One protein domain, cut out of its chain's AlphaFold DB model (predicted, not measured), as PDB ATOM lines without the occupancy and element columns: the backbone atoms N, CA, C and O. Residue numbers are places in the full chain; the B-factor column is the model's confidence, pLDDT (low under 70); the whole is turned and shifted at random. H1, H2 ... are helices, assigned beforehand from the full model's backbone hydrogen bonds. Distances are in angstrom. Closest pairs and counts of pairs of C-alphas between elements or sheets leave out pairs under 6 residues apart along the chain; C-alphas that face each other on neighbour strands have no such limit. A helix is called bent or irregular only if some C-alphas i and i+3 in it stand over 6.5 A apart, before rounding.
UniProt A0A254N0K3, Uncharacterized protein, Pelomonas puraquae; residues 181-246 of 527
ATOM      1  N   LEU A 181     218.126 160.284 194.613       83.94
ATOM      2  CA  LEU A 181     218.848 160.159 195.877       83.94
ATOM      3  C   LEU A 181     217.929 159.706 197.017       83.94
ATOM      4  O   LEU A 181     218.303 158.830 197.792       83.94
ATOM      5  N   SER A 182     216.717 160.260 197.097       86.50
ATOM      6  CA  SER A 182     215.729 159.857 198.103       86.50
ATOM      7  C   SER A 182     215.300 158.400 197.931       86.50
ATOM      8  O   SER A 182     215.048 157.720 198.912       86.50
ATOM      9  N   LEU A 183     215.274 157.868 196.708       90.12
ATOM     10  CA  LEU A 183     215.000 156.437 196.517       90.12
ATOM     11  C   LEU A 183     216.169 155.544 196.951       90.12
ATOM     12  O   LEU A 183     215.981 154.357 197.201       90.12
ATOM     13  N   ALA A 184     217.377 156.099 196.985       88.94
ATOM     14  CA  ALA A 184     218.617 155.354 197.096       88.94
ATOM     15  C   ALA A 184     219.182 155.287 198.524       88.94
ATOM     16  O   ALA A 184     220.011 154.428 198.810       88.94
ATOM     17  N   MET A 185     218.734 156.174 199.413       88.81
ATOM     18  CA  MET A 185     219.247 156.308 200.778       88.81
ATOM     19  C   MET A 185     218.235 155.778 201.805       88.81
ATOM     20  O   MET A 185     217.113 156.278 201.824       88.81
ATOM     21  N   PRO A 186     218.594 154.830 202.690       88.75
ATOM     22  CA  PRO A 186     217.669 154.305 203.705       88.75
ATOM     23  C   PRO A 186     217.366 155.302 204.832       88.75
ATOM     24  O   PRO A 186     216.345 155.191 205.512       88.75
ATOM     25  N   VAL A 187     218.249 156.283 205.026       89.56
ATOM     26  CA  VAL A 187     218.135 157.333 206.037       89.56
ATOM     27  C   VAL A 187     218.386 158.700 205.412       89.56
ATOM     28  O   VAL A 187     219.153 158.836 204.454       89.56
ATOM     29  N   HIS A 188     217.727 159.718 205.947       84.38
ATOM     30  CA  HIS A 188     217.996 161.110 205.626       84.38
ATOM     31  C   HIS A 188     219.319 161.574 206.258       84.38
ATOM     32  O   HIS A 188     219.924 160.887 207.080       84.38
ATOM     33  N   ALA A 189     219.784 162.766 205.870       78.25
ATOM     34  CA  ALA A 189     221.042 163.326 206.374       78.25
ATOM     35  C   ALA A 189     221.026 163.621 207.889       78.25
ATOM     36  O   ALA A 189     222.083 163.714 208.499       78.25
ATOM     37  N   ASP A 190     219.842 163.759 208.489       82.62
ATOM     38  CA  ASP A 190     219.639 163.927 209.933       82.62
ATOM     39  C   ASP A 190     219.545 162.587 210.694       82.62
ATOM     40  O   ASP A 190     219.295 162.575 211.898       82.62
ATOM     41  N   GLY A 191     219.735 161.460 209.998       87.56
ATOM     42  CA  GLY A 191     219.653 160.109 210.553       87.56
ATOM     43  C   GLY A 191     218.234 159.547 210.664       87.56
ATOM     44  O   GLY A 191     218.078 158.389 211.052       87.56
ATOM     45  N   SER A 192     217.194 160.313 210.318       89.69
ATOM     46  CA  SER A 192     215.819 159.808 210.326       89.69
ATOM     47  C   SER A 192     215.575 158.794 209.198       89.69
ATOM     48  O   SER A 192     216.237 158.815 208.160       89.69
ATOM     49  N   SER A 193     214.634 157.867 209.404       90.69
ATOM     50  CA  SER A 193     214.274 156.869 208.387       90.69
ATOM     51  C   SER A 193     213.654 157.542 207.167       90.69
ATOM     52  O   SER A 193     212.814 158.429 207.306       90.69
ATOM     53  N   ASN A 194     214.053 157.098 205.977       90.25
ATOM     54  CA  ASN A 194     213.548 157.635 204.727       90.25
ATOM     55  C   ASN A 194     212.378 156.788 204.185       90.25
ATOM     56  O   ASN A 194     212.614 155.677 203.702       90.25
ATOM     57  N   PRO A 195     211.129 157.294 204.204       89.38
ATOM     58  CA  PRO A 195     209.968 156.545 203.723       89.38
ATOM     59  C   PRO A 195     209.959 156.349 202.199       89.38
ATOM     60  O   PRO A 195     209.284 155.447 201.708       89.38
ATOM     61  N   ASP A 196     210.713 157.161 201.453       88.25
ATOM     62  CA  ASP A 196     210.811 157.060 199.995       88.25
ATOM     63  C   ASP A 196     211.856 156.024 199.547       88.25
ATOM     64  O   ASP A 196     211.993 155.761 198.348       88.25
ATOM     65  N   PHE A 197     212.606 155.430 200.481       92.38
ATOM     66  CA  PHE A 197     213.659 154.474 200.166       92.38
ATOM     67  C   PHE A 197     213.111 153.268 199.395       92.38
ATOM     68  O   PHE A 197     212.265 152.506 199.863       92.38
ATOM     69  N   ASN A 198     213.621 153.081 198.181       93.12
ATOM     70  CA  ASN A 198     213.243 151.996 197.294       93.12
ATOM     71  C   ASN A 198     214.459 151.607 196.436       93.12
ATOM     72  O   ASN A 198     214.580 152.056 195.287       93.12
ATOM     73  N   PRO A 199     215.365 150.764 196.969       92.94
ATOM     74  CA  PRO A 199     216.622 150.429 196.301       92.94
ATOM     75  C   PRO A 199     216.383 149.699 194.977       92.94
ATOM     76  O   PRO A 199     217.124 149.886 194.016       92.94
ATOM     77  N   ALA A 200     215.281 148.949 194.885       93.94
ATOM     78  CA  ALA A 200     214.794 148.344 193.657       93.94
ATOM     79  C   ALA A 200     214.608 149.364 192.528       93.94
ATOM     80  O   ALA A 200     215.149 149.213 191.433       93.94
ATOM     81  N   ARG A 201     213.814 150.401 192.792       90.19
ATOM     82  CA  ARG A 201     213.505 151.448 191.819       90.19
ATOM     83  C   ARG A 201     214.723 152.322 191.535       90.19
ATOM     84  O   ARG A 201     214.968 152.627 190.370       90.19
ATOM     85  N   ALA A 202     215.486 152.680 192.568       90.69
ATOM     86  CA  ALA A 202     216.731 153.429 192.423       90.69
ATOM     87  C   ALA A 202     217.725 152.697 191.508       90.69
ATOM     88  O   ALA A 202     218.260 153.303 190.584       90.69
ATOM     89  N   PHE A 203     217.897 151.383 191.687       92.25
ATOM     90  CA  PHE A 203     218.783 150.568 190.854       92.25
ATOM     91  C   PHE A 203     218.397 150.624 189.374       92.25
ATOM     92  O   PHE A 203     219.248 150.775 188.507       92.25
ATOM     93  N   TRP A 204     217.108 150.526 189.042       89.75
ATOM     94  CA  TRP A 204     216.684 150.568 187.637       89.75
ATOM     95  C   TRP A 204     216.759 151.968 187.018       89.75
ATOM     96  O   TRP A 204     216.731 152.088 185.789       89.75
ATOM     97  N   ILE A 205     216.857 153.013 187.843       86.00
ATOM     98  CA  ILE A 205     217.174 154.377 187.412       86.00
ATOM     99  C   ILE A 205     218.666 154.494 187.097       86.00
ATOM    100  O   ILE A 205     219.028 154.937 186.009       86.00
ATOM    101  N   ALA A 206     219.503 154.058 188.031       85.94
ATOM    102  CA  ALA A 206     220.951 154.150 187.961       85.94
ATOM    103  C   ALA A 206     221.555 152.896 188.617       85.94
ATOM    104  O   ALA A 206     221.689 152.847 189.841       85.94
ATOM    105  N   PRO A 207     221.871 151.857 187.820       90.38
ATOM    106  CA  PRO A 207     222.380 150.599 188.349       90.38
ATOM    107  C   PRO A 207     223.686 150.804 189.112       90.38
ATOM    108  O   PRO A 207     224.624 151.405 188.593       90.38
ATOM    109  N   SER A 208     223.758 150.281 190.334       89.44
ATOM    110  CA  SER A 208     224.992 150.247 191.114       89.44
ATOM    111  C   SER A 208     225.023 149.027 192.030       89.44
ATOM    112  O   SER A 208     223.980 148.504 192.436       89.44
ATOM    113  N   TRP A 209     226.234 148.568 192.347       88.81
ATOM    114  CA  TRP A 209     226.461 147.449 193.266       88.81
ATOM    115  C   TRP A 209     225.875 147.739 194.653       88.81
ATOM    116  O   TRP A 209     225.167 146.908 195.209       88.81
ATOM    117  N   GLU A 210     226.062 148.955 195.161       87.75
ATOM    118  CA  GLU A 210     225.547 149.388 196.465       87.75
ATOM    119  C   GLU A 210     224.009 149.314 196.544       87.75
ATOM    120  O   GLU A 210     223.450 148.784 197.504       87.75
ATOM    121  N   LEU A 211     223.302 149.757 195.496       90.88
ATOM    122  CA  LEU A 211     221.839 149.662 195.425       90.88
ATOM    123  C   LEU A 211     221.340 148.217 195.359       90.88
ATOM    124  O   LEU A 211     220.321 147.885 195.968       90.88
ATOM    125  N   MET A 212     222.065 147.347 194.655       92.69
ATOM    126  CA  MET A 212     221.776 145.915 194.657       92.69
ATOM    127  C   MET A 212     221.981 145.307 196.055       92.69
ATOM    128  O   MET A 212     221.153 144.500 196.470       92.69
ATOM    129  N   ALA A 213     223.002 145.732 196.812       89.94
ATOM    130  CA  ALA A 213     223.232 145.298 198.201       89.94
ATOM    131  C   ALA A 213     222.071 145.694 199.108       89.94
ATOM    132  O   ALA A 213     221.551 144.887 199.878       89.94
ATOM    133  N   TYR A 214     221.633 146.949 199.001       90.62
ATOM    134  CA  TYR A 214     220.464 147.428 199.724       90.62
ATOM    135  C   TYR A 214     219.206 146.616 199.400       90.62
ATOM    136  O   TYR A 214     218.454 146.275 200.313       90.62
ATOM    137  N   TYR A 215     218.989 146.273 198.127       93.56
ATOM    138  CA  TYR A 215     217.866 145.427 197.730       93.56
ATOM    139  C   TYR A 215     217.983 144.003 198.294       93.56
ATOM    140  O   TYR A 215     217.037 143.522 198.914       93.56
ATOM    141  N   ALA A 216     219.147 143.362 198.138       91.69
ATOM    142  CA  ALA A 216     219.441 142.026 198.655       91.69
ATOM    143  C   ALA A 216     219.131 141.913 200.158       91.69
ATOM    144  O   ALA A 216     218.357 141.047 200.563       91.69
ATOM    145  N   ARG A 217     219.612 142.866 200.964       89.38
ATOM    146  CA  ARG A 217     219.332 142.922 202.409       89.38
ATOM    147  C   ARG A 217     217.849 143.066 202.731       89.38
ATOM    148  O   ARG A 217     217.360 142.430 203.659       89.38
ATOM    149  N   GLY A 218     217.116 143.878 201.969       91.62
ATOM    150  CA  GLY A 218     215.666 144.000 202.131       91.62
ATOM    151  C   GLY A 218     214.951 142.661 201.924       91.62
ATOM    152  O   GLY A 218     214.071 142.301 202.706       91.62
ATOM    153  N   VAL A 219     215.379 141.885 200.921       92.44
ATOM    154  CA  VAL A 219     214.855 140.532 200.678       92.44
ATOM    155  C   VAL A 219     215.241 139.581 201.815       92.44
ATOM    156  O   VAL A 219     214.390 138.830 202.286       92.44
ATOM    157  N   GLU A 220     216.483 139.617 202.302       90.25
ATOM    158  CA  GLU A 220     216.921 138.798 203.445       90.25
ATOM    159  C   GLU A 220     216.105 139.088 204.707       90.25
ATOM    160  O   GLU A 220     215.583 138.159 205.326       90.25
ATOM    161  N   GLN A 221     215.919 140.365 205.051       91.50
ATOM    162  CA  GLN A 221     215.105 140.790 206.191       91.50
ATOM    163  C   GLN A 221     213.652 140.330 206.046       91.50
ATOM    164  O   GLN A 221     213.074 139.800 206.995       91.50
ATOM    165  N   GLN A 222     213.069 140.467 204.851       93.06
ATOM    166  CA  GLN A 222     211.716 139.990 204.578       93.06
ATOM    167  C   GLN A 222     211.608 138.467 204.749       93.06
ATOM    168  O   GLN A 222     210.650 137.978 205.349       93.06
ATOM    169  N   ARG A 223     212.587 137.698 204.257       93.38
ATOM    170  CA  ARG A 223     212.610 136.239 204.434       93.38
ATOM    171  C   ARG A 223     212.764 135.851 205.899       93.38
ATOM    172  O   ARG A 223     212.041 134.971 206.356       93.38
ATOM    173  N   ALA A 224     213.634 136.533 206.641       92.56
ATOM    174  CA  ALA A 224     213.805 136.314 208.073       92.56
ATOM    175  C   ALA A 224     212.494 136.554 208.845       92.56
ATOM    176  O   ALA A 224     212.126 135.744 209.690       92.56
ATOM    177  N   GLN A 225     211.741 137.606 208.501       95.06
ATOM    178  CA  GLN A 225     210.430 137.895 209.099       95.06
ATOM    179  C   GLN A 225     209.363 136.840 208.761       95.06
ATOM    180  O   GLN A 225     208.497 136.552 209.584       95.06
ATOM    181  N   LEU A 226     209.408 136.258 207.557       95.00
ATOM    182  CA  LEU A 226     208.463 135.224 207.121       95.00
ATOM    183  C   LEU A 226     208.815 133.815 207.634       95.00
ATOM    184  O   LEU A 226     207.946 132.936 207.634       95.00
ATOM    185  N   GLY A 227     210.061 133.585 208.056       94.88
ATOM    186  CA  GLY A 227     210.545 132.284 208.517       94.88
ATOM    187  C   GLY A 227     210.326 131.190 207.469       94.88
ATOM    188  O   GLY A 227     210.645 131.356 206.294       94.88
ATOM    189  N   GLU A 228     209.716 130.072 207.867       92.81
ATOM    190  CA  GLU A 228     209.438 128.941 206.966       92.81
ATOM    191  C   GLU A 228     208.483 129.275 205.808       92.81
ATOM    192  O   GLU A 228     208.468 128.562 204.804       92.81
ATOM    193  N   LYS A 229     207.695 130.352 205.928       93.75
ATOM    194  CA  LYS A 229     206.769 130.808 204.878       93.75
ATOM    195  C   LYS A 229     207.465 131.615 203.784       93.75
ATOM    196  O   LYS A 229     206.825 131.960 202.791       93.75
ATOM    197  N   ALA A 230     208.740 131.958 203.965       90.75
ATOM    198  CA  ALA A 230     209.508 132.677 202.966       90.75
ATOM    199  C   ALA A 230     209.579 131.874 201.651       90.75
ATOM    200  O   ALA A 230     209.825 130.663 201.687       90.75
ATOM    201  N   PRO A 231     209.415 132.521 200.480       89.19
ATOM    202  CA  PRO A 231     209.669 131.874 199.200       89.19
ATOM    203  C   PRO A 231     211.074 131.263 199.177       89.19
ATOM    204  O   PRO A 231     212.069 131.946 199.433       89.19
ATOM    205  N   ARG A 232     211.154 129.963 198.882       86.25
ATOM    206  CA  ARG A 232     212.432 129.268 198.692       86.25
ATOM    207  C   ARG A 232     212.959 129.545 197.286       86.25
ATOM    208  O   ARG A 232     212.181 129.610 196.339       86.25
ATOM    209  N   GLY A 233     214.279 129.637 197.151       86.62
ATOM    210  CA  GLY A 233     214.952 129.820 195.862       86.62
ATOM    211  C   GLY A 233     215.393 131.263 195.581       86.62
ATOM    212  O   GLY A 233     215.365 132.100 196.490       86.62
ATOM    213  N   PRO A 234     215.850 131.545 194.350       90.25
ATOM    214  CA  PRO A 234     216.355 132.859 193.963       90.25
ATOM    215  C   PRO A 234     215.243 133.909 193.944       90.25
ATOM    216  O   PRO A 234     214.104 133.619 193.586       90.25
ATOM    217  N   ASP A 235     215.586 135.143 194.306       93.56
ATOM    218  CA  ASP A 235     214.719 136.289 194.051       93.56
ATOM    219  C   ASP A 235     214.902 136.759 192.600       93.56
ATOM    220  O   ASP A 235     215.999 137.143 192.193       93.56
ATOM    221  N   GLU A 236     213.835 136.710 191.795       94.12
ATOM    222  CA  GLU A 236     213.916 137.013 190.360       94.12
ATOM    223  C   GLU A 236     214.413 138.434 190.076       94.12
ATOM    224  O   GLU A 236     215.114 138.671 189.088       94.12
ATOM    225  N   GLN A 237     214.029 139.404 190.907       94.38
ATOM    226  CA  GLN A 237     214.439 140.780 190.702       94.38
ATOM    227  C   GLN A 237     215.917 140.958 191.037       94.38
ATOM    228  O   GLN A 237     216.621 141.589 190.246       94.38
ATOM    229  N   LEU A 238     216.394 140.366 192.132       93.44
ATOM    230  CA  LEU A 238     217.806 140.361 192.492       93.44
ATOM    231  C   LEU A 238     218.648 139.690 191.400       93.44
ATOM    232  O   LEU A 238     219.658 140.250 190.987       93.44
ATOM    233  N   GLU A 239     218.221 138.550 190.852       93.12
ATOM    234  CA  GLU A 239     218.950 137.892 189.755       93.12
ATOM    235  C   GLU A 239     219.021 138.766 188.491       93.12
ATOM    236  O   GLU A 239     220.066 138.834 187.839       93.12
ATOM    237  N   ARG A 240     217.961 139.526 188.171       94.25
ATOM    238  CA  ARG A 240     218.015 140.526 187.089       94.25
ATOM    239  C   ARG A 240     218.978 141.675 187.394       94.25
ATOM    240  O   ARG A 240     219.629 142.160 186.470       94.25
ATOM    241  N   MET A 241     219.079 142.115 188.649       94.00
ATOM    242  CA  MET A 241     220.049 143.140 189.053       94.00
ATOM    243  C   MET A 241     221.487 142.642 188.908       94.00
ATOM    244  O   MET A 241     222.306 143.305 188.270       94.00
ATOM    245  N   LYS A 242     221.768 141.434 189.410       92.81
ATOM    246  CA  LYS A 242     223.067 140.761 189.278       92.81
ATOM    247  C   LYS A 242     223.476 140.648 187.811       92.81
ATOM    248  O   LYS A 242     224.588 141.018 187.442       92.81
ATOM    249  N   ALA A 243     222.555 140.198 186.957       92.56
ATOM    250  CA  ALA A 243     222.792 140.077 185.522       92.56
ATOM    251  C   ALA A 243     223.002 141.436 184.836       92.56
ATOM    252  O   ALA A 243     223.776 141.520 183.889       92.56
ATOM    253  N   ARG A 244     222.336 142.500 185.307       93.38
ATOM    254  CA  ARG A 244     222.477 143.849 184.746       93.38
ATOM    255  C   ARG A 244     223.867 144.441 184.982       93.38
ATOM    256  O   ARG A 244     224.367 145.094 184.069       93.38
ATOM    257  N   LEU A 245     224.435 144.239 186.175       91.88
ATOM    258  CA  LEU A 245     225.771 144.729 186.546       91.88
ATOM    259  C   LEU A 245     226.902 143.822 186.046       91.88
ATOM    260  O   LEU A 245     228.020 144.279 185.815       91.88
ATOM    261  N   SER A 246     226.639 142.522 185.904       92.75
ATOM    262  CA  SER A 246     227.646 141.569 185.447       92.75
ATOM    263  C   SER A 246     227.945 141.756 183.958       92.75
ATOM    264  O   SER A 246     227.052 141.730 183.118       92.75
TER     265      SER A 246
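Overview. This is residues 181 to 246 of the 527 residues of an uncharacterized protein of Pelomonas puraquae (UniProt A0A254N0K3). A flat zigzag of helices is built on one long helix, H3, with H4 folding back along the first part of H3 and the short H2 packed at H3's beginning. H1 packs on H2, and a long loop, residues 185 to 198, joins the two; at the other end of the shape, residues 224 to 229 of H3 stick out beyond a kink. The printed part has 66 residues with four named helices, in the order H1, H2, H3, H4, and no named strand; its class is all helix. It is only just compact, close to loose, with a radius of gyration of the C-alphas of 12.8 A, and the C-alphas span 36 by 29 by 13 A.

Along the chain. The first helix, H1, is residues 181 to 184, beginning at C-alpha 181 at (218.848, 160.159, 195.877). H2 is residues 199 to 205, 9.7 A from first to last C-alpha. H3 is residues 209 to 229, 28.3 A from C-alpha 209 at (226.461, 147.449, 193.266) to C-alpha 229. It has a kink of 44 degrees near residue 223 and is irregular, with C-alphas 225 and 228 9.3 A apart. H4 is residues 236 to 245, 14.7 A long, ending at C-alpha 245 at (225.771, 144.729, 186.546).

Arrangement. H1 and H2 touch, and their closest C-alphas, those of Leu 183 and Ala 202, are 5.4 A apart. H2 and H3 form a helical hairpin; they touch, H3 with residues 211 to 215 alone, and the closest C-alphas, those of Pro 199 and Leu 211, are 5.3 A apart. They run opposite ways at a tilt of 37 degrees, only just steep. H3 and H4 form a second helical hairpin, touching with residues 209 to 216 of H3 alone; the closest C-alphas are those of Met 212 and Met 241, 6.5 A apart. Their lines stand at a shallow tilt of 18 degrees, opposite ways. H2 and H4 are close but not clearly touching, with the C-alphas of Phe 203 and Met 241 closest at 7.7 A. H1 and H3 are close but not clearly touching, the C-alphas of Ala 184 and Leu 211 being closest at 6.8 A, and H1 and H4 are apart. In H2 and H4 every O i to N i+4 pair is within hydrogen-bond range, in H3 15 of 17 are, and H1 is too short for such a pair.

Size, cuts and confidence. The two C-alphas farthest apart, those of Asp 190 and Gly 233, are 37.2 A apart. The printed part has no cut. The link from H1 to H2 is long, that from H2 to H3 tight, and that from H3 to H4 short. The mean pLDDT of the printed part is 90.6, and no printed residue is under 70.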